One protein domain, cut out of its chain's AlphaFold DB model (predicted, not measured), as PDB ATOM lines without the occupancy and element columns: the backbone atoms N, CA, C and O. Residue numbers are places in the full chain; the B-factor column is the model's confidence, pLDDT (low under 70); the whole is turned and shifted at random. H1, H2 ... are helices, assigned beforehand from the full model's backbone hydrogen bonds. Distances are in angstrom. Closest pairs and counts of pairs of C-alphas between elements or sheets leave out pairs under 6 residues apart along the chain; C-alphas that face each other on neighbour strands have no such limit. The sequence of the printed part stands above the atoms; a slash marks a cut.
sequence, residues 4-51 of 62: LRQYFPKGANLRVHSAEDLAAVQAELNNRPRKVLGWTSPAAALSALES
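Overview. This is residues 4 to 51 of the 62 residues of the protein "IS30 family transposase" of Actinobacteria bacterium (UniProt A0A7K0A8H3). What shape does the printed part have? A looping stretch, residues 4 to 18, leads into the longer helix H1, whose last residues meet the beginning of the short helix H2 in a corner, like an L. Between the helices, residues 32 to 41 make a loop that swings out and folds back to that corner. What is it made of? The printed part has 48 residues with two named helices, H1 then H2, and no named strand; its class is all helix, though under half of the residues are in named elements. Is it compact? It is loose, with a radius of gyration of the C-alphas of 12.9 A, and elongated, spanning 34 by 20 by 14 A.

Along the chain. What comes first? Residues 4 to 18 hold no named element, and C-alpha 4 is at (98.571, 118.282, 124.266). Where is H1? H1 is residues 19 to 31, from C-alpha 19 at (113.112, 121.318, 127.486), 18.1 A long from first to last C-alpha. Where is H2? H2 is residues 42 to 50, 12.2 A long, and its C-alpha 50 is at (100.060, 142.376, 122.615).

Arrangement. Do the helices touch? H1 touches H2 with residues 29 to 31 alone; the closest C-alphas, those of Asn 30 and Pro 42, are 5.1 A apart. At what angle? Their lines stand about perpendicular, at 77 degrees. How are their backbones formed? In H1 and H2 every O i to N i+4 pair is within hydrogen-bond range.

Size, cuts and confidence. How large is it? The two C-alphas farthest apart, those of Gly 11 and Ser 51, are 35.5 A apart. Is the printed part whole? It has no cut, and the link from H1 to H2, 10 residues, is short. Where is confidence low? No printed residue is under 70, and the mean pLDDT of the printed part is 91.8.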
ATOM      1  N   LEU A   4      97.358 118.895 123.715       87.06
ATOM      2  CA  LEU A   4      98.571 118.282 124.266       87.06
ATOM      3  C   LEU A   4      98.496 116.751 124.270       87.06
ATOM      4  O   LEU A   4      99.533 116.101 124.238       87.06
ATOM      5  N   ARG A   5      97.288 116.163 124.244       88.00
ATOM      6  CA  ARG A   5      97.121 114.704 124.158       88.00
ATOM      7  C   ARG A   5      97.521 114.108 122.807       88.00
ATOM      8  O   ARG A   5      97.596 112.893 122.700       88.00
ATOM      9  N   GLN A   6      97.744 114.944 121.792       89.38
ATOM     10  CA  GLN A   6      98.289 114.512 120.501       89.38
ATOM     11  C   GLN A   6      99.795 114.224 120.590       89.38
ATOM     12  O   GLN A   6     100.300 113.449 119.790       89.38
ATOM     13  N   TYR A   7     100.480 114.811 121.578       90.00
ATOM     14  CA  TYR A   7     101.931 114.705 121.759       90.00
ATOM     15  C   TYR A   7     102.306 113.929 123.026       90.00
ATOM     16  O   TYR A   7     103.324 113.248 123.056       90.00
ATOM     17  N   PHE A   8     101.466 113.985 124.065       89.94
ATOM     18  CA  PHE A   8     101.729 113.352 125.353       89.94
ATOM     19  C   PHE A   8     100.560 112.462 125.785       89.94
ATOM     20  O   PHE A   8      99.400 112.875 125.679       89.94
ATOM     21  N   PRO A   9     100.815 111.261 126.331       88.94
ATOM     22  CA  PRO A   9      99.749 110.417 126.847       88.94
ATOM     23  C   PRO A   9      98.983 111.123 127.974       88.94
ATOM     24  O   PRO A   9      99.475 112.024 128.661       88.94
ATOM     25  N   LYS A  10      97.727 110.723 128.180       86.69
ATOM     26  CA  LYS A  10      96.900 111.294 129.247       86.69
ATOM     27  C   LYS A  10      97.573 111.049 130.605       86.69
ATOM     28  O   LYS A  10      97.810 109.907 130.969       86.69
ATOM     29  N   GLY A  11      97.810 112.123 131.360       83.31
ATOM     30  CA  GLY A  11      98.473 112.045 132.666       83.31
ATOM     31  C   GLY A  11     100.002 112.025 132.599       83.31
ATOM     32  O   GLY A  11     100.632 111.802 133.627       83.31
ATOM     33  N   ALA A  12     100.598 112.276 131.426       83.88
ATOM     34  CA  ALA A  12     102.040 112.448 131.299       83.88
ATOM     35  C   ALA A  12     102.550 113.557 132.228       83.88
ATOM     36  O   ALA A  12     102.008 114.667 132.264       83.88
ATOM     37  N   ASN A  13     103.620 113.255 132.960       87.44
ATOM     38  CA  ASN A  13     104.349 114.255 133.720       87.44
ATOM     39  C   ASN A  13     105.247 115.043 132.762       87.44
ATOM     40  O   ASN A  13     106.277 114.541 132.336       87.44
ATOM     41  N   LEU A  14     104.893 116.292 132.452       86.56
ATOM     42  CA  LEU A  14     105.665 117.116 131.513       86.56
ATOM     43  C   LEU A  14     107.124 117.342 131.941       86.56
ATOM     44  O   LEU A  14     107.959 117.627 131.095       86.56
ATOM     45  N   ARG A  15     107.448 117.158 133.229       86.94
ATOM     46  CA  ARG A  15     108.820 117.270 133.746       86.94
ATOM     47  C   ARG A  15     109.754 116.152 133.287       86.94
ATOM     48  O   ARG A  15     110.957 116.301 133.451       86.94
ATOM     49  N   VAL A  16     109.225 115.031 132.787       89.44
ATOM     50  CA  VAL A  16     110.063 113.937 132.265       89.44
ATOM     51  C   VAL A  16     110.533 114.185 130.833       89.44
ATOM     52  O   VAL A  16     111.447 113.509 130.376       89.44
ATOM     53  N   HIS A  17     109.913 115.135 130.129       88.75
ATOM     54  CA  HIS A  17     110.322 115.529 128.789       88.75
ATOM     55  C   HIS A  17     111.426 116.577 128.870       88.75
ATOM     56  O   HIS A  17     111.429 117.420 129.774       88.75
ATOM     57  N   SER A  18     112.363 116.522 127.926       92.31
ATOM     58  CA  SER A  18     113.411 117.532 127.844       92.31
ATOM     59  C   SER A  18     112.806 118.901 127.519       92.31
ATOM     60  O   SER A  18     111.716 119.013 126.949       92.31
ATOM     61  N   ALA A  19     113.523 119.969 127.869       92.81
ATOM     62  CA  ALA A  19     113.112 121.318 127.486       92.81
ATOM     63  C   ALA A  19     113.001 121.463 125.956       92.81
ATOM     64  O   ALA A  19     112.127 122.176 125.469       92.81
ATOM     65  N   GLU A  20     113.845 120.749 125.211       94.12
ATOM     66  CA  GLU A  20     113.868 120.724 123.746       94.12
ATOM     67  C   GLU A  20     112.609 120.067 123.167       94.12
ATOM     68  O   GLU A  20     111.978 120.646 122.281       94.12
ATOM     69  N   ASP A  21     112.175 118.929 123.719       90.75
ATOM     70  CA  ASP A  21     110.932 118.258 123.303       90.75
ATOM     71  C   ASP A  21     109.717 119.166 123.520       90.75
ATOM     72  O   ASP A  21     108.844 119.302 122.659       90.75
ATOM     73  N   LEU A  22     109.663 119.822 124.683       93.00
ATOM     74  CA  LEU A  22     108.582 120.747 125.016       93.00
ATOM     75  C   LEU A  22     108.595 121.971 124.096       93.00
ATOM     76  O   LEU A  22     107.533 122.402 123.640       93.00
ATOM     77  N   ALA A  23     109.779 122.505 123.788       94.56
ATOM     78  CA  ALA A  23     109.943 123.635 122.882       94.56
ATOM     79  C   ALA A  23     109.517 123.286 121.448       94.56
ATOM     80  O   ALA A  23     108.847 124.094 120.804       94.56
ATOM     81  N   ALA A  24     109.835 122.083 120.965       94.50
ATOM     82  CA  ALA A  24     109.423 121.618 119.643       94.50
ATOM     83  C   ALA A  24     107.893 121.536 119.527       94.50
ATOM     84  O   ALA A  24     107.305 122.104 118.602       94.50
ATOM     85  N   VAL A  25     107.231 120.917 120.511       93.81
ATOM     86  CA  VAL A  25     105.761 120.839 120.552       93.81
ATOM     87  C   VAL A  25     105.141 122.232 120.660       93.81
ATOM     88  O   VAL A  25     104.175 122.539 119.961       93.81
ATOM     89  N   GLN A  26     105.699 123.108 121.499       94.56
ATOM     90  CA  GLN A  26     105.244 124.494 121.613       94.56
ATOM     91  C   GLN A  26     105.342 125.228 120.272       94.56
ATOM     92  O   GLN A  26     104.380 125.881 119.866       94.56
ATOM     93  N   ALA A  27     106.476 125.114 119.578       95.69
ATOM     94  CA  ALA A  27     106.695 125.756 118.288       95.69
ATOM     95  C   ALA A  27     105.678 125.274 117.247       95.69
ATOM     96  O   ALA A  27     105.078 126.092 116.551       95.69
ATOM     97  N   GLU A  28     105.422 123.971 117.169       95.06
ATOM     98  CA  GLU A  28     104.424 123.427 116.248       95.06
ATOM     99  C   GLU A  28     103.020 123.954 116.566       95.06
ATOM    100  O   GLU A  28     102.310 124.451 115.685       95.06
ATOM    101  N   LEU A  29     102.615 123.909 117.838       94.38
ATOM    102  CA  LEU A  29     101.282 124.341 118.249       94.38
ATOM    103  C   LEU A  29     101.043 125.833 118.017       94.38
ATOM    104  O   LEU A  29      99.954 126.203 117.567       94.38
ATOM    105  N   ASN A  30     102.047 126.659 118.306       95.56
ATOM    106  CA  ASN A  30     101.974 128.110 118.189       95.56
ATOM    107  C   ASN A  30     102.003 128.590 116.736       95.56
ATOM    108  O   ASN A  30     101.400 129.621 116.437       95.56
ATOM    109  N   ASN A  31     102.644 127.841 115.834       96.12
ATOM    110  CA  ASN A  31     102.724 128.177 114.411       96.12
ATOM    111  C   ASN A  31     101.594 127.567 113.572       96.12
ATOM    112  O   ASN A  31     101.365 128.000 112.444       96.12
ATOM    113  N   ARG A  32     100.846 126.592 114.103       95.00
ATOM    114  CA  ARG A  32      99.787 125.905 113.357       95.00
ATOM    115  C   ARG A  32      98.564 126.806 113.101       95.00
ATOM    116  O   ARG A  32      97.904 127.196 114.067       95.00
ATOM    117  N   PRO A  33      98.162 127.025 111.834       96.12
ATOM    118  CA  PRO A  33      96.920 127.713 111.475       96.12
ATOM    119  C   PRO A  33      95.682 127.087 112.125       96.12
ATOM    120  O   PRO A  33      95.502 125.863 112.101       96.12
ATOM    121  N   ARG A  34      94.789 127.912 112.684       95.44
ATOM    122  CA  ARG A  34      93.536 127.447 113.303       95.44
ATOM    123  C   ARG A  34      92.323 128.074 112.644       95.44
ATOM    124  O   ARG A  34      92.192 129.289 112.626       95.44
ATOM    125  N   LYS A  35      91.359 127.249 112.222       95.38
ATOM    126  CA  LYS A  35      90.074 127.719 111.669       95.38
ATOM    127  C   LYS A  35      89.336 128.685 112.607       95.38
ATOM    128  O   LYS A  35      88.784 129.671 112.146       95.38
ATOM    129  N   VAL A  36      89.367 128.423 113.918       94.12
ATOM    130  CA  VAL A  36      88.771 129.306 114.944       94.12
ATOM    131  C   VAL A  36      89.440 130.680 115.040       94.12
ATOM    132  O   VAL A  36      88.808 131.614 115.510       94.12
ATOM    133  N   LEU A  37      90.680 130.815 114.563       94.38
ATOM    134  CA  LEU A  37      91.406 132.084 114.459       94.38
ATOM    135  C   LEU A  37      91.383 132.633 113.021       94.38
ATOM    136  O   LEU A  37      92.310 133.326 112.614       94.38
ATOM    137  N   GLY A  38      90.398 132.251 112.201       95.75
ATOM    138  CA  GLY A  38      90.350 132.664 110.794       95.75
ATOM    139  C   GLY A  38      91.534 132.153 109.967       95.75
ATOM    140  O   GLY A  38      91.952 132.815 109.028       95.75
ATOM    141  N   TRP A  39      92.079 130.987 110.326       95.31
ATOM    142  CA  TRP A  39      93.298 130.394 109.753       95.31
ATOM    143  C   TRP A  39      94.608 131.111 110.097       95.31
ATOM    144  O   TRP A  39      95.651 130.755 109.557       95.31
ATOM    145  N   THR A  40      94.599 132.023 111.067       95.94
ATOM    146  CA  THR A  40      95.830 132.567 111.653       95.94
ATOM    147  C   THR A  40      96.427 131.611 112.694       95.94
ATOM    148  O   THR A  40      95.735 130.736 113.238       95.94
ATOM    149  N   SER A  41      97.734 131.730 112.946       96.88
ATOM    150  CA  SER A  41      98.414 130.957 113.988       96.88
ATOM    151  C   SER A  41      98.182 131.574 115.377       96.88
ATOM    152  O   SER A  41      98.033 132.794 115.494       96.88
ATOM    153  N   PRO A  42      98.163 130.771 116.452       95.81
ATOM    154  CA  PRO A  42      98.068 131.299 117.811       95.81
ATOM    155  C   PRO A  42      99.135 132.350 118.142       95.81
ATOM    156  O   PRO A  42      98.800 133.356 118.759       95.81
ATOM    157  N   ALA A  43     100.384 132.161 117.695       96.19
ATOM    158  CA  ALA A  43     101.455 133.136 117.912       96.19
ATOM    159  C   ALA A  43     101.154 134.492 117.258       96.19
ATOM    160  O   ALA A  43     101.322 135.532 117.890       96.19
ATOM    161  N   ALA A  44     100.669 134.487 116.013       94.62
ATOM    162  CA  ALA A  44     100.327 135.716 115.307       94.62
ATOM    163  C   ALA A  44      99.115 136.418 115.937       94.62
ATOM    164  O   ALA A  44      99.126 137.635 116.101       94.62
ATOM    165  N   ALA A  45      98.090 135.656 116.339       94.81
ATOM    166  CA  ALA A  45      96.928 136.207 117.034       94.81
ATOM    167  C   ALA A  45      97.315 136.855 118.370       94.81
ATOM    168  O   ALA A  45      96.839 137.944 118.676       94.81
ATOM    169  N   LEU A  46      98.188 136.210 119.148       93.75
ATOM    170  CA  LEU A  46      98.677 136.756 120.410       93.75
ATOM    171  C   LEU A  46      99.482 138.044 120.184       93.75
ATOM    172  O   LEU A  46      99.184 139.055 120.807       93.75
ATOM    173  N   SER A  47     100.418 138.040 119.233       93.56
ATOM    174  CA  SER A  47     101.212 139.229 118.893       93.56
ATOM    175  C   SER A  47     100.343 140.422 118.459       93.56
ATOM    176  O   SER A  47     100.650 141.569 118.789       93.56
ATOM    177  N   ALA A  48      99.222 140.168 117.778       90.50
ATOM    178  CA  ALA A  48      98.259 141.208 117.414       90.50
ATOM    179  C   ALA A  48      97.513 141.802 118.626       90.50
ATOM    180  O   ALA A  48      97.132 142.967 118.581       90.50
ATOM    181  N   LEU A  49      97.314 141.025 119.698       90.06
ATOM    182  CA  LEU A  49      96.697 141.486 120.952       90.06
ATOM    183  C   LEU A  49      97.694 142.200 121.874       90.06
ATOM    184  O   LEU A  49      97.306 143.083 122.632       90.06
ATOM    185  N   GLU A  50      98.961 141.788 121.836       85.25
ATOM    186  CA  GLU A  50     100.060 142.376 122.615       85.25
ATOM    187  C   GLU A  50     100.587 143.678 122.010       85.25
ATOM    188  O   GLU A  50     101.204 144.485 122.708       85.25
ATOM    189  N   SER A  51     100.339 143.896 120.716       72.44
ATOM    190  CA  SER A  51     100.537 145.204 120.102       72.44
ATOM    191  C   SER A  51      99.740 146.221 120.917       72.44
ATOM    192  O   SER A  51      98.565 145.963 121.193       72.44
TER     193      SER A  51